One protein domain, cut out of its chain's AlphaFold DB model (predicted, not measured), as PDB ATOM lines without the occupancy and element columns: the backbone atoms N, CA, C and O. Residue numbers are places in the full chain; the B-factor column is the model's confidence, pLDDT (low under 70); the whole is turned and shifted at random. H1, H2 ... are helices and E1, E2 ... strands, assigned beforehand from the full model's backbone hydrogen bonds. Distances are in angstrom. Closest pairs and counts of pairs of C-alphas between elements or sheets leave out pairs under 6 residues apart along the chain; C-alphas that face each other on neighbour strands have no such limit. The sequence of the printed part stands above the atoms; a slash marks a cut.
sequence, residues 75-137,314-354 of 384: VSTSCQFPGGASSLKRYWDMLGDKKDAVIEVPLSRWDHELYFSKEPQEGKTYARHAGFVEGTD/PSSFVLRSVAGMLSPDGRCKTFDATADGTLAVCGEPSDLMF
ATOM      1  N   VAL A  75      26.620  21.512 -19.659       67.19
ATOM      2  CA  VAL A  75      28.050  21.142 -19.641       67.19
ATOM      3  C   VAL A  75      28.405  20.066 -20.655       67.19
ATOM      4  O   VAL A  75      29.514  20.082 -21.178       67.19
ATOM      5  N   SER A  76      27.486  19.153 -20.974       68.75
ATOM      6  CA  SER A  76      27.764  18.066 -21.905       68.75
ATOM      7  C   SER A  76      26.547  17.707 -22.732       68.75
ATOM      8  O   SER A  76      25.470  18.265 -22.576       68.75
ATOM      9  N   THR A  77      26.748  16.866 -23.741       73.56
ATOM     10  CA  THR A  77      25.746  16.614 -24.771       73.56
ATOM     11  C   THR A  77      25.973  15.242 -25.372       73.56
ATOM     12  O   THR A  77      27.112  14.905 -25.686       73.56
ATOM     13  N   SER A  78      24.913  14.489 -25.618       78.50
ATOM     14  CA  SER A  78      24.937  13.312 -26.476       78.50
ATOM     15  C   SER A  78      23.605  13.252 -27.211       78.50
ATOM     16  O   SER A  78      22.590  13.765 -26.729       78.50
ATOM     17  N   CYS A  79      23.627  12.734 -28.430       79.25
ATOM     18  CA  CYS A  79      22.440  12.649 -29.260       79.25
ATOM     19  C   CYS A  79      22.595  11.550 -30.304       79.25
ATOM     20  O   CYS A  79      23.701  11.242 -30.751       79.25
ATOM     21  N   GLN A  80      21.465  10.979 -30.701       79.06
ATOM     22  CA  GLN A  80      21.373  10.092 -31.846       79.06
ATOM     23  C   GLN A  80      20.113  10.445 -32.619       79.06
ATOM     24  O   GLN A  80      19.005  10.310 -32.108       79.06
ATOM     25  N   PHE A  81      20.309  10.905 -33.847       84.06
ATOM     26  CA  PHE A  81      19.242  11.294 -34.752       84.06
ATOM     27  C   PHE A  81      19.249  10.419 -36.007       84.06
ATOM     28  O   PHE A  81      20.290   9.840 -36.358       84.06
ATOM     29  N   PRO A  82      18.110  10.343 -36.716       88.00
ATOM     30  CA  PRO A  82      18.052   9.745 -38.042       88.00
ATOM     31  C   PRO A  82      19.108  10.304 -39.006       88.00
ATOM     32  O   PRO A  82      19.633  11.403 -38.830       88.00
ATOM     33  N   GLY A  83      19.430   9.537 -40.051       86.00
ATOM     34  CA  GLY A  83      20.377   9.966 -41.088       86.00
ATOM     35  C   GLY A  83      21.857   9.878 -40.689       86.00
ATOM     36  O   GLY A  83      22.707  10.454 -41.380       86.00
ATOM     37  N   GLY A  84      22.162   9.155 -39.603       84.19
ATOM     38  CA  GLY A  84      23.522   8.913 -39.103       84.19
ATOM     39  C   GLY A  84      24.075  10.037 -38.219       84.19
ATOM     40  O   GLY A  84      25.288  10.119 -37.994       84.19
ATOM     41  N   ALA A  85      23.213  10.926 -37.726       86.44
ATOM     42  CA  ALA A  85      23.593  12.046 -36.877       86.44
ATOM     43  C   ALA A  85      23.749  11.604 -35.408       86.44
ATOM     44  O   ALA A  85      22.929  11.893 -34.543       86.44
ATOM     45  N   SER A  86      24.852  10.904 -35.130       83.06
ATOM     46  CA  SER A  86      25.236  10.387 -33.803       83.06
ATOM     47  C   SER A  86      26.031  11.373 -32.931       83.06
ATOM     48  O   SER A  86      26.656  10.991 -31.945       83.06
ATOM     49  N   SER A  87      26.094  12.644 -33.328       83.00
ATOM     50  CA  SER A  87      26.729  13.713 -32.550       83.00
ATOM     51  C   SER A  87      26.167  15.064 -32.965       83.00
ATOM     52  O   SER A  87      25.700  15.220 -34.095       83.00
ATOM     53  N   LEU A  88      26.291  16.070 -32.095       82.38
ATOM     54  CA  LEU A  88      25.855  17.431 -32.415       82.38
ATOM     55  C   LEU A  88      26.551  17.998 -33.644       82.38
ATOM     56  O   LEU A  88      25.918  18.702 -34.417       82.38
ATOM     57  N   LYS A  89      27.834  17.674 -33.845       87.19
ATOM     58  CA  LYS A  89      28.560  18.101 -35.041       87.19
ATOM     59  C   LYS A  89      27.924  17.508 -36.296       87.19
ATOM     60  O   LYS A  89      27.624  18.244 -37.219       87.19
ATOM     61  N   ARG A  90      27.669  16.195 -36.314       88.25
ATOM     62  CA  ARG A  90      27.023  15.536 -37.463       88.25
ATOM     63  C   ARG A  90      25.605  16.047 -37.697       88.25
ATOM     64  O   ARG A  90      25.207  16.195 -38.843       88.25
ATOM     65  N   TYR A  91      24.861  16.315 -36.628       86.69
ATOM     66  CA  TYR A  91      23.539  16.922 -36.730       86.69
ATOM     67  C   TYR A  91      23.615  18.342 -37.302       86.69
ATOM     68  O   TYR A  91      22.861  18.684 -38.203       86.69
ATOM     69  N   TRP A  92      24.569  19.152 -36.842       89.25
ATOM     70  CA  TRP A  92      24.816  20.489 -37.375       89.25
ATOM     71  C   TRP A  92      25.206  20.461 -38.855       89.25
ATOM     72  O   TRP A  92      24.642  21.215 -39.642       89.25
ATOM     73  N   ASP A  93      26.112  19.558 -39.236       91.81
ATOM     74  CA  ASP A  93      26.515  19.344 -40.628       91.81
ATOM     75  C   ASP A  93      25.282  18.946 -41.474       91.81
ATOM     76  O   ASP A  93      25.020  19.550 -42.507       91.81
ATOM     77  N   MET A  94      24.436  18.032 -40.977       91.06
ATOM     78  CA  MET A  94      23.182  17.620 -41.630       91.06
ATOM     79  C   MET A  94      22.202  18.784 -41.845       91.06
ATOM     80  O   MET A  94      21.599  18.889 -42.915       91.06
ATOM     81  N   LEU A  95      22.040  19.654 -40.842       90.69
ATOM     82  CA  LEU A  95      21.204  20.853 -40.943       90.69
ATOM     83  C   LEU A  95      21.777  21.853 -41.955       90.69
ATOM     84  O   LEU A  95      21.025  22.407 -42.756       90.69
ATOM     85  N   GLY A  96      23.096  22.064 -41.938       93.75
ATOM     86  CA  GLY A  96      23.798  22.930 -42.887       93.75
ATOM     87  C   GLY A  96      23.667  22.443 -44.331       93.75
ATOM     88  O   GLY A  96      23.382  23.238 -45.227       93.75
ATOM     89  N   ASP A  97      23.767  21.130 -44.529       95.00
ATOM     90  CA  ASP A  97      23.610  20.458 -45.821       95.00
ATOM     91  C   ASP A  97      22.137  20.313 -46.249       95.00
ATOM     92  O   ASP A  97      21.856  19.830 -47.346       95.00
ATOM     93  N   LYS A  98      21.183  20.725 -45.396       93.81
ATOM     94  CA  LYS A  98      19.728  20.589 -45.605       93.81
ATOM     95  C   LYS A  98      19.312  19.149 -45.925       93.81
ATOM     96  O   LYS A  98      18.415  18.912 -46.735       93.81
ATOM     97  N   LYS A  99      19.988  18.175 -45.316       91.06
ATOM     98  CA  LYS A  99      19.766  16.760 -45.602       91.06
ATOM     99  C   LYS A  99      18.469  16.279 -44.947       91.06
ATOM    100  O   LYS A  99      18.314  16.350 -43.730       91.06
ATOM    101  N   ASP A 100      17.580  15.731 -45.770       89.12
ATOM    102  CA  ASP A 100      16.385  15.014 -45.330       89.12
ATOM    103  C   ASP A 100      16.779  13.600 -44.857       89.12
ATOM    104  O   ASP A 100      17.407  12.835 -45.594       89.12
ATOM    105  N   ALA A 101      16.473  13.274 -43.598       89.69
ATOM    106  CA  ALA A 101      16.814  11.996 -42.966       89.69
ATOM    107  C   ALA A 101      15.664  10.973 -43.003       89.69
ATOM    108  O   ALA A 101      15.735   9.924 -42.357       89.69
ATOM    109  N   VAL A 102      14.595  11.298 -43.728       90.62
ATOM    110  CA  VAL A 102      13.416  10.458 -43.894       90.62
ATOM    111  C   VAL A 102      13.709   9.312 -44.853       90.62
ATOM    112  O   VAL A 102      14.206   9.514 -45.960       90.62
ATOM    113  N   ILE A 103      13.376   8.098 -44.426       90.38
ATOM    114  CA  ILE A 103      13.527   6.877 -45.218       90.38
ATOM    115  C   ILE A 103      12.234   6.065 -45.173       90.38
ATOM    116  O   ILE A 103      11.385   6.279 -44.308       90.38
ATOM    117  N   GLU A 104      12.077   5.121 -46.094       92.00
ATOM    118  CA  GLU A 104      11.027   4.108 -45.980       92.00
ATOM    119  C   GLU A 104      11.284   3.211 -44.759       92.00
ATOM    120  O   GLU A 104      12.436   3.003 -44.366       92.00
ATOM    121  N   VAL A 105      10.217   2.694 -44.140       91.31
ATOM    122  CA  VAL A 105      10.336   1.759 -43.013       91.31
ATOM    123  C   VAL A 105      11.219   0.569 -43.410       91.31
ATOM    124  O   VAL A 105      10.847  -0.201 -44.297       91.31
ATOM    125  N   PRO A 106      12.376   0.366 -42.755       90.25
ATOM    126  CA  PRO A 106      13.273  -0.712 -43.134       90.25
ATOM    127  C   PRO A 106      12.740  -2.066 -42.647       90.25
ATOM    128  O   PRO A 106      12.203  -2.173 -41.544       90.25
ATOM    129  N   LEU A 107      12.998  -3.132 -43.418       90.75
ATOM    130  CA  LEU A 107      12.639  -4.518 -43.064       90.75
ATOM    131  C   LEU A 107      13.210  -4.976 -41.712       90.75
ATOM    132  O   LEU A 107      12.665  -5.874 -41.078       90.75
ATOM    133  N   SER A 108      14.305  -4.355 -41.260       86.50
ATOM    134  CA  SER A 108      14.891  -4.601 -39.940       86.50
ATOM    135  C   SER A 108      14.015  -4.119 -38.778       86.50
ATOM    136  O   SER A 108      14.290  -4.473 -37.635       86.50
ATOM    137  N   ARG A 109      12.988  -3.302 -39.041       87.94
ATOM    138  CA  ARG A 109      11.995  -2.865 -38.050       87.94
ATOM    139  C   ARG A 109      10.767  -3.762 -38.115       87.94
ATOM    140  O   ARG A 109      10.465  -4.446 -37.145       87.94
ATOM    141  N   TRP A 110      10.094  -3.790 -39.261       90.00
ATOM    142  CA  TRP A 110       9.021  -4.736 -39.566       90.00
ATOM    143  C   TRP A 110       8.809  -4.823 -41.081       90.00
ATOM    144  O   TRP A 110       9.247  -3.952 -41.831       90.00
ATOM    145  N   ASP A 111       8.108  -5.863 -41.533       94.00
ATOM    146  CA  ASP A 111       7.638  -5.941 -42.916       94.00
ATOM    147  C   ASP A 111       6.463  -4.975 -43.112       94.00
ATOM    148  O   ASP A 111       5.332  -5.245 -42.702       94.00
ATOM    149  N   HIS A 112       6.755  -3.801 -43.673       93.25
ATOM    150  CA  HIS A 112       5.787  -2.718 -43.808       93.25
ATOM    151  C   HIS A 112       4.685  -3.020 -44.836       93.25
ATOM    152  O   HIS A 112       3.563  -2.540 -44.672       93.25
ATOM    153  N   GLU A 113       4.940  -3.872 -45.837       93.62
ATOM    154  CA  GLU A 113       3.936  -4.232 -46.849       93.62
ATOM    155  C   GLU A 113       2.731  -4.955 -46.232       93.62
ATOM    156  O   GLU A 113       1.592  -4.784 -46.673       93.62
ATOM    157  N   LEU A 114       2.941  -5.693 -45.137       94.19
ATOM    158  CA  LEU A 114       1.861  -6.350 -44.397       94.19
ATOM    159  C   LEU A 114       0.894  -5.362 -43.740       94.19
ATOM    160  O   LEU A 114      -0.240  -5.737 -43.434       94.19
ATOM    161  N   TYR A 115       1.304  -4.110 -43.543       93.50
ATOM    162  CA  TYR A 115       0.529  -3.086 -42.842       93.50
ATOM    163  C   TYR A 115       0.174  -1.901 -43.732       93.50
ATOM    164  O   TYR A 115      -0.660  -1.094 -43.341       93.50
ATOM    165  N   PHE A 116       0.731  -1.798 -44.933       93.88
ATOM    166  CA  PHE A 116       0.423  -0.697 -45.829       93.88
ATOM    167  C   PHE A 116      -0.924  -0.881 -46.552       93.88
ATOM    168  O   PHE A 116      -1.248  -1.967 -47.034       93.88
ATOM    169  N   SER A 117      -1.693   0.201 -46.669       93.25
ATOM    170  CA  SER A 117      -2.824   0.332 -47.592       93.25
ATOM    171  C   SER A 117      -3.005   1.798 -47.980       93.25
ATOM    172  O   SER A 117      -2.989   2.670 -47.116       93.25
ATOM    173  N   LYS A 118      -3.207   2.076 -49.275       88.56
ATOM    174  CA  LYS A 118      -3.569   3.428 -49.743       88.56
ATOM    175  C   LYS A 118      -4.990   3.812 -49.334       88.56
ATOM    176  O   LYS A 118      -5.242   4.973 -49.043       88.56
ATOM    177  N   GLU A 119      -5.889   2.833 -49.308       87.81
ATOM    178  CA  GLU A 119      -7.271   3.023 -48.882       87.81
ATOM    179  C   GLU A 119      -7.390   2.829 -47.363       87.81
ATOM    180  O   GLU A 119      -6.712   1.944 -46.817       87.81
ATOM    181  N   PRO A 120      -8.255   3.591 -46.670       82.88
ATOM    182  CA  PRO A 120      -8.503   3.398 -45.246       82.88
ATOM    183  C   PRO A 120      -8.979   1.970 -44.956       82.88
ATOM    184  O   PRO A 120     -10.057   1.555 -45.379       82.88
ATOM    185  N   GLN A 121      -8.169   1.211 -44.223       88.69
ATOM    186  CA  GLN A 121      -8.478  -0.160 -43.836       88.69
ATOM    187  C   GLN A 121      -8.032  -0.395 -42.390       88.69
ATOM    188  O   GLN A 121      -6.986   0.091 -41.959       88.69
ATOM    189  N   GLU A 122      -8.838  -1.134 -41.629       89.00
ATOM    190  CA  GLU A 122      -8.539  -1.453 -40.234       89.00
ATOM    191  C   GLU A 122      -7.191  -2.180 -40.111       89.00
ATOM    192  O   GLU A 122      -6.875  -3.083 -40.886       89.00
ATOM    193  N   GLY A 123      -6.373  -1.759 -39.144       89.50
ATOM    194  CA  GLY A 123      -5.048  -2.340 -38.923       89.50
ATOM    195  C   GLY A 123      -3.993  -1.957 -39.968       89.50
ATOM    196  O   GLY A 123      -2.877  -2.474 -39.898       89.50
ATOM    197  N   LYS A 124      -4.316  -1.072 -40.923       93.06
ATOM    198  CA  LYS A 124      -3.402  -0.612 -41.974       93.06
ATOM    199  C   LYS A 124      -2.991   0.853 -41.801       93.06
ATOM    200  O   LYS A 124      -3.658   1.639 -41.133       93.06
ATOM    201  N   THR A 125      -1.878   1.221 -42.421       91.38
ATOM    202  CA  THR A 125      -1.336   2.581 -42.492       91.38
ATOM    203  C   THR A 125      -1.135   2.992 -43.948       91.38
ATOM    204  O   THR A 125      -0.752   2.177 -44.784       91.38
ATOM    205  N   TYR A 126      -1.387   4.262 -44.257       90.12
ATOM    206  CA  TYR A 126      -1.104   4.848 -45.572       90.12
ATOM    207  C   TYR A 126       0.284   5.497 -45.646       90.12
ATOM    208  O   TYR A 126       0.701   5.935 -46.717       90.12
ATOM    209  N   ALA A 127       0.994   5.606 -44.521       90.31
ATOM    210  CA  ALA A 127       2.291   6.264 -44.448       90.31
ATOM    211  C   ALA A 127       3.409   5.221 -44.526       90.31
ATOM    212  O   ALA A 127       3.373   4.235 -43.796       90.31
ATOM    213  N   ARG A 128       4.414   5.468 -45.375       91.44
ATOM    214  CA  ARG A 128       5.555   4.554 -45.609       91.44
ATOM    215  C   ARG A 128       6.884   5.042 -45.066       91.44
ATOM    216  O   ARG A 128       7.811   4.253 -44.919       91.44
ATOM    217  N   HIS A 129       6.994   6.336 -44.803       91.12
ATOM    218  CA  HIS A 129       8.265   6.939 -44.444       91.12
ATOM    219  C   HIS A 129       8.291   7.355 -42.984       91.12
ATOM    220  O   HIS A 129       7.267   7.746 -42.428       91.12
ATOM    221  N   ALA A 130       9.473   7.272 -42.386       89.25
ATOM    222  CA  ALA A 130       9.779   7.715 -41.036       89.25
ATOM    223  C   ALA A 130      11.268   8.049 -40.911       89.25
ATOM    224  O   ALA A 130      12.096   7.642 -41.726       89.25
ATOM    225  N   GLY A 131      11.628   8.780 -39.858       88.38
ATOM    226  CA  GLY A 131      13.028   8.882 -39.452       88.38
ATOM    227  C   GLY A 131      13.389   7.711 -38.540       88.38
ATOM    228  O   GLY A 131      12.689   7.465 -37.561       88.38
ATOM    229  N   PHE A 132      14.474   6.993 -38.829       86.00
ATOM    230  CA  PHE A 132      14.952   5.893 -37.989       86.00
ATOM    231  C   PHE A 132      16.378   6.140 -37.509       86.00
ATOM    232  O   PHE A 132      17.259   6.474 -38.300       86.00
ATOM    233  N   VAL A 133      16.611   5.925 -36.214       85.81
ATOM    234  CA  VAL A 133      17.963   5.821 -35.654       85.81
ATOM    235  C   VAL A 133      18.504   4.430 -35.966       85.81
ATOM    236  O   VAL A 133      17.798   3.433 -35.804       85.81
ATOM    237  N   GLU A 134      19.752   4.356 -36.408       81.06
ATOM    238  CA  GLU A 134      20.470   3.098 -36.608       81.06
ATOM    239  C   GLU A 134      20.960   2.507 -35.277       81.06
ATOM    240  O   GLU A 134      21.161   3.216 -34.297       81.06
ATOM    241  N   GLY A 135      21.181   1.193 -35.229       81.69
ATOM    242  CA  GLY A 135      21.834   0.572 -34.072       81.69
ATOM    243  C   GLY A 135      21.010   0.530 -32.779       81.69
ATOM    244  O   GLY A 135      21.578   0.250 -31.731       81.69
ATOM    245  N   THR A 136      19.689   0.732 -32.832       83.44
ATOM    246  CA  THR A 136      18.771   0.605 -31.674       83.44
ATOM    247  C   THR A 136      18.869  -0.753 -30.968       83.44
ATOM    248  O   THR A 136      18.574  -0.874 -29.781       83.44
ATOM    249  N   ASP A 137      19.313  -1.785 -31.686       85.00
ATOM    250  CA  ASP A 137      19.481  -3.139 -31.161       85.00
ATOM    251  C   ASP A 137      20.845  -3.367 -30.490       85.00
ATOM    252  O   ASP A 137      21.002  -4.338 -29.744       85.00
ATOM    253  N   PRO A 314       4.452  -1.687 -36.189       87.44
ATOM    254  CA  PRO A 314       3.551  -0.880 -36.998       87.44
ATOM    255  C   PRO A 314       2.454  -0.200 -36.173       87.44
ATOM    256  O   PRO A 314       1.739   0.638 -36.713       87.44
ATOM    257  N   SER A 315       2.267  -0.550 -34.895       86.25
ATOM    258  CA  SER A 315       1.085  -0.150 -34.123       86.25
ATOM    259  C   SER A 315       0.972   1.363 -33.947       86.25
ATOM    260  O   SER A 315      -0.108   1.904 -34.184       86.25
ATOM    261  N   SER A 316       2.059   2.080 -33.634       81.31
ATOM    262  CA  SER A 316       2.019   3.552 -33.594       81.31
ATOM    263  C   SER A 316       1.799   4.167 -34.975       81.31
ATOM    264  O   SER A 316       1.151   5.205 -35.076       81.31
ATOM    265  N   PHE A 317       2.312   3.544 -36.038       83.62
ATOM    266  CA  PHE A 317       2.111   3.996 -37.418       83.62
ATOM    267  C   PHE A 317       0.643   3.890 -37.831       83.62
ATOM    268  O   PHE A 317       0.044   4.864 -38.282       83.62
ATOM    269  N   VAL A 318       0.046   2.721 -37.602       88.56
ATOM    270  CA  VAL A 318      -1.369   2.441 -37.859       88.56
ATOM    271  C   VAL A 318      -2.247   3.365 -37.025       88.56
ATOM    272  O   VAL A 318      -3.113   4.030 -37.579       88.56
ATOM    273  N   LEU A 319      -1.990   3.482 -35.718       85.06
ATOM    274  CA  LEU A 319      -2.773   4.343 -34.831       85.06
ATOM    275  C   LEU A 319      -2.756   5.807 -35.292       85.06
ATOM    276  O   LEU A 319      -3.804   6.445 -35.362       85.06
ATOM    277  N   ARG A 320      -1.578   6.333 -35.646       83.38
ATOM    278  CA  ARG A 320      -1.437   7.715 -36.124       83.38
ATOM    279  C   ARG A 320      -2.047   7.914 -37.514       83.38
ATOM    280  O   ARG A 320      -2.601   8.979 -37.762       83.38
ATOM    281  N   SER A 321      -2.000   6.913 -38.395       85.12
ATOM    282  CA  SER A 321      -2.724   6.950 -39.673       85.12
ATOM    283  C   SER A 321      -4.236   6.953 -39.481       85.12
ATOM    284  O   SER A 321      -4.916   7.766 -40.094       85.12
ATOM    285  N   VAL A 322      -4.778   6.103 -38.605       81.25
ATOM    286  CA  VAL A 322      -6.221   6.080 -38.309       81.25
ATOM    287  C   VAL A 322      -6.679   7.414 -37.712       81.25
ATOM    288  O   VAL A 322      -7.768   7.885 -38.022       81.25
ATOM    289  N   ALA A 323      -5.829   8.060 -36.912       81.12
ATOM    290  CA  ALA A 323      -6.077   9.398 -36.380       81.12
ATOM    291  C   ALA A 323      -5.870  10.538 -37.402       81.12
ATOM    292  O   ALA A 323      -6.056  11.699 -37.047       81.12
ATOM    293  N   GLY A 324      -5.452  10.244 -38.640       81.75
ATOM    294  CA  GLY A 324      -5.169  11.250 -39.671       81.75
ATOM    295  C   GLY A 324      -3.978  12.159 -39.346       81.75
ATOM    296  O   GLY A 324      -3.883  13.265 -39.866       81.75
ATOM    297  N   MET A 325      -3.079  11.729 -38.457       84.19
ATOM    298  CA  MET A 325      -1.967  12.552 -37.971       84.19
ATOM    299  C   MET A 325      -0.735  12.502 -38.874       84.19
ATOM    300  O   MET A 325       0.148  13.351 -38.734       84.19
ATOM    301  N   LEU A 326      -0.616  11.479 -39.728       85.62
ATOM    302  CA  LEU A 326       0.571  11.276 -40.554       85.62
ATOM    303  C   LEU A 326       0.431  11.960 -41.911       85.62
ATOM    304  O   LEU A 326      -0.610  11.854 -42.551       85.62
ATOM    305  N   SER A 327       1.502  12.587 -42.381       87.50
ATOM    306  CA  SER A 327       1.574  13.042 -43.765       87.50
ATOM    307  C   SER A 327       1.690  11.833 -44.713       87.50
ATOM    308  O   SER A 327       2.534  10.961 -44.471       87.50
ATOM    309  N   PRO A 328       0.891  11.744 -45.794       86.25
ATOM    310  CA  PRO A 328       0.986  10.653 -46.769       86.25
ATOM    311  C   PRO A 328       2.329  10.587 -47.507       86.25
ATOM    312  O   PRO A 328       2.804   9.495 -47.820       86.25
ATOM    313  N   ASP A 329       2.963  11.736 -47.762       86.44
ATOM    314  CA  ASP A 329       4.298  11.795 -48.375       86.44
ATOM    315  C   ASP A 329       5.434  11.594 -47.356       86.44
ATOM    316  O   ASP A 329       6.602  11.461 -47.736       86.44
ATOM    317  N   GLY A 330       5.076  11.514 -46.069       84.38
ATOM    318  CA  GLY A 330       5.983  11.267 -44.964       84.38
ATOM    319  C   GLY A 330       6.873  12.453 -44.608       84.38
ATOM    320  O   GLY A 330       7.966  12.238 -44.090       84.38
ATOM    321  N   ARG A 331       6.454  13.696 -44.876       86.31
ATOM    322  CA  ARG A 331       7.237  14.887 -44.520       86.31
ATOM    323  C   ARG A 331       6.469  15.841 -43.622       86.31
ATOM    324  O   ARG A 331       5.304  16.151 -43.838       86.31
ATOM    325  N   CYS A 332       7.174  16.380 -42.630       87.94
ATOM    326  CA  CYS A 332       6.709  17.551 -41.894       87.94
ATOM    327  C   CYS A 332       6.948  18.796 -42.754       87.94
ATOM    328  O   CYS A 332       8.071  19.291 -42.840       87.94
ATOM    329  N   LYS A 333       5.892  19.306 -43.384       87.19
ATOM    330  CA  LYS A 333       5.942  20.491 -44.252       87.19
ATOM    331  C   LYS A 333       5.636  21.757 -43.448       87.19
ATOM    332  O   LYS A 333       4.601  22.394 -43.608       87.19
ATOM    333  N   THR A 334       6.504  22.064 -42.485       85.25
ATOM    334  CA  THR A 334       6.283  23.146 -41.516       85.25
ATOM    335  C   THR A 334       6.124  24.499 -42.218       85.25
ATOM    336  O   THR A 334       7.014  24.917 -42.953       85.25
ATOM    337  N   PHE A 335       5.003  25.180 -41.952       87.25
ATOM    338  CA  PHE A 335       4.607  26.469 -42.546       87.25
ATOM    339  C   PHE A 335       4.339  26.455 -44.058       87.25
ATOM    340  O   PHE A 335       4.168  27.519 -44.655       87.25
ATOM    341  N   ASP A 336       4.269  25.278 -44.677       90.25
ATOM    342  CA  ASP A 336       3.928  25.140 -46.088       90.25
ATOM    343  C   ASP A 336       2.403  25.077 -46.283       90.25
ATOM    344  O   ASP A 336       1.678  24.505 -45.467       90.25
ATOM    345  N   ALA A 337       1.902  25.627 -47.392       89.12
ATOM    346  CA  ALA A 337       0.476  25.577 -47.731       89.12
ATOM    347  C   ALA A 337      -0.035  24.144 -47.987       89.12
ATOM    348  O   ALA A 337      -1.236  23.895 -47.927       89.12
ATOM    349  N   THR A 338       0.872  23.209 -48.271       89.50
ATOM    350  CA  THR A 338       0.598  21.787 -48.510       89.50
ATOM    351  C   THR A 338       0.817  20.913 -47.269       89.50
ATOM    352  O   THR A 338       0.906  19.688 -47.384       89.50
ATOM    353  N   ALA A 339       0.918  21.517 -46.077       86.12
ATOM    354  CA  ALA A 339       0.997  20.790 -44.814       86.12
ATOM    355  C   ALA A 339      -0.243  19.905 -44.597       86.12
ATOM    356  O   ALA A 339      -1.369  20.388 -44.526       86.12
ATOM    357  N   ASP A 340      -0.022  18.597 -44.472       85.31
ATOM    358  CA  ASP A 340      -1.062  17.557 -44.472       85.31
ATOM    359  C   ASP A 340      -0.849  16.501 -43.373       85.31
ATOM    360  O   ASP A 340      -1.455  15.431 -43.395       85.31
ATOM    361  N   GLY A 341       0.025  16.790 -42.407       84.50
ATOM    362  CA  GLY A 341       0.288  15.924 -41.268       84.50
ATOM    363  C   GLY A 341       1.727  15.996 -40.774       84.50
ATOM    364  O   GLY A 341       2.530  16.838 -41.175       84.50
ATOM    365  N   THR A 342       2.043  15.087 -39.861       84.56
ATOM    366  CA  THR A 342       3.363  14.937 -39.243       84.56
ATOM    367  C   THR A 342       4.048  13.668 -39.719       84.56
ATOM    368  O   THR A 342       3.430  12.752 -40.256       84.56
ATOM    369  N   LEU A 343       5.348  13.588 -39.493       83.81
ATOM    370  CA  LEU A 343       6.116  12.380 -39.700       83.81
ATOM    371  C   LEU A 343       6.325  11.646 -38.372       83.81
ATOM    372  O   LEU A 343       6.651  12.258 -37.355       83.81
ATOM    373  N   ALA A 344       6.211  10.321 -38.390       76.81
ATOM    374  CA  ALA A 344       6.685   9.492 -37.290       76.81
ATOM    375  C   ALA A 344       8.221   9.394 -37.316       76.81
ATOM    376  O   ALA A 344       8.825   9.068 -38.335       76.81
ATOM    377  N   VAL A 345       8.868   9.657 -36.184       59.41
ATOM    378  CA  VAL A 345      10.329   9.633 -36.085       59.41
ATOM    379  C   VAL A 345      10.749   8.826 -34.856       59.41
ATOM    380  O   VAL A 345      10.212   9.013 -33.766       59.41
ATOM    381  N   CYS A 346      11.707   7.915 -35.032       56.06
ATOM    382  CA  CYS A 346      12.508   7.372 -33.941       56.06
ATOM    383  C   CYS A 346      13.570   8.412 -33.572       56.06
ATOM    384  O   CYS A 346      14.380   8.758 -34.430       56.06
ATOM    385  N   GLY A 347      13.570   8.891 -32.328       51.19
ATOM    386  CA  GLY A 347      14.376  10.040 -31.894       51.19
ATOM    387  C   GLY A 347      13.882  11.330 -32.553       51.19
ATOM    388  O   GLY A 347      14.301  11.667 -33.658       51.19
ATOM    389  N   GLU A 348      12.928  12.023 -31.927       35.97
ATOM    390  CA  GLU A 348      12.291  13.187 -32.548       35.97
ATOM    391  C   GLU A 348      13.256  14.388 -32.674       35.97
ATOM    392  O   GLU A 348      14.033  14.673 -31.767       35.97
ATOM    393  N   PRO A 349      13.161  15.189 -33.753       34.50
ATOM    394  CA  PRO A 349      13.896  16.452 -33.880       34.50
ATOM    395  C   PRO A 349      13.426  17.544 -32.896       34.50
ATOM    396  O   PRO A 349      14.080  18.578 -32.775       34.50
ATOM    397  N   SER A 350      12.331  17.322 -32.151       33.66
ATOM    398  CA  SER A 350      11.925  18.170 -31.017       33.66
ATOM    399  C   SER A 350      12.933  18.138 -29.856       33.66
ATOM    400  O   SER A 350      12.857  18.970 -28.952       33.66
ATOM    401  N   ASP A 351      13.938  17.260 -29.930       37.94
ATOM    402  CA  ASP A 351      15.073  17.189 -29.009       37.94
ATOM    403  C   ASP A 351      16.169  18.243 -29.287       37.94
ATOM    404  O   ASP A 351      17.245  18.209 -28.685       37.94
ATOM    405  N   LEU A 352      15.894  19.233 -30.152       31.45
ATOM    406  CA  LEU A 352      16.718  20.435 -30.293       31.45
ATOM    407  C   LEU A 352      15.903  21.671 -30.728       31.45
ATOM    408  O   LEU A 352      15.766  21.966 -31.911       31.45
ATOM    409  N   MET A 353      15.456  22.480 -29.758       24.22
ATOM    410  CA  MET A 353      15.266  23.920 -29.975       24.22
ATOM    411  C   MET A 353      15.575  24.745 -28.718       24.22
ATOM    412  O   MET A 353      15.374  24.321 -27.584       24.22
ATOM    413  N   PHE A 354      16.154  25.916 -28.975       23.23
ATOM    414  CA  PHE A 354      17.112  26.657 -28.161       23.23
ATOM    415  C   PHE A 354      16.532  27.951 -27.538       23.23
ATOM    416  O   PHE A 354      15.479  28.436 -27.933       23.23
TER     417      PHE A 354
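AT A GLANCE: This is residues 75 to 137 and 314 to 354 of the 384 residues of the protein "EryA protein" of Symbiodinium pilosum (UniProt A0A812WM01). Little regular structure is present: long loops wind about a tiny hairpin of strands, E1 and E2, near the middle, with short helices H1 and H2 toward opposite ends and residues 327 to 341 looping out to one side. The 104 printed residues, of mixed class, hold H1, E1, E2 and H2 in that order, with only 23 residues in these named elements. The whole is compact, with a radius of gyration of the C-alphas of 14.7 A and spans of 48 by 37 by 22 A.

IN THESE COORDINATES: H1, residues 88 to 96, begins at C-alpha (25.855, 17.431, -32.415) and is 12.0 A long. E1 is residues 102 to 104 and E2 residues 129 to 131. H2, residues 315 to 322, ends at C-alpha (-6.221, 6.080, -38.309) after 10.5 A.

HOW THE PARTS SIT: E1 and E2 form an antiparallel hairpin at 132 degrees; N 103 and O 130 are within hydrogen-bond range at 3.0 A. H1 and H2 are apart. In both helices every O i to N i+4 pair is within hydrogen-bond range.

THE WHOLE: The E1 to E2 link is long, with 24 residues. Residues 138 to 313 are not printed; C-alphas 137 and 314 are 17.1 A apart across this cut. Confidence is under 70 at residues 75 to 76 and 345 to 354.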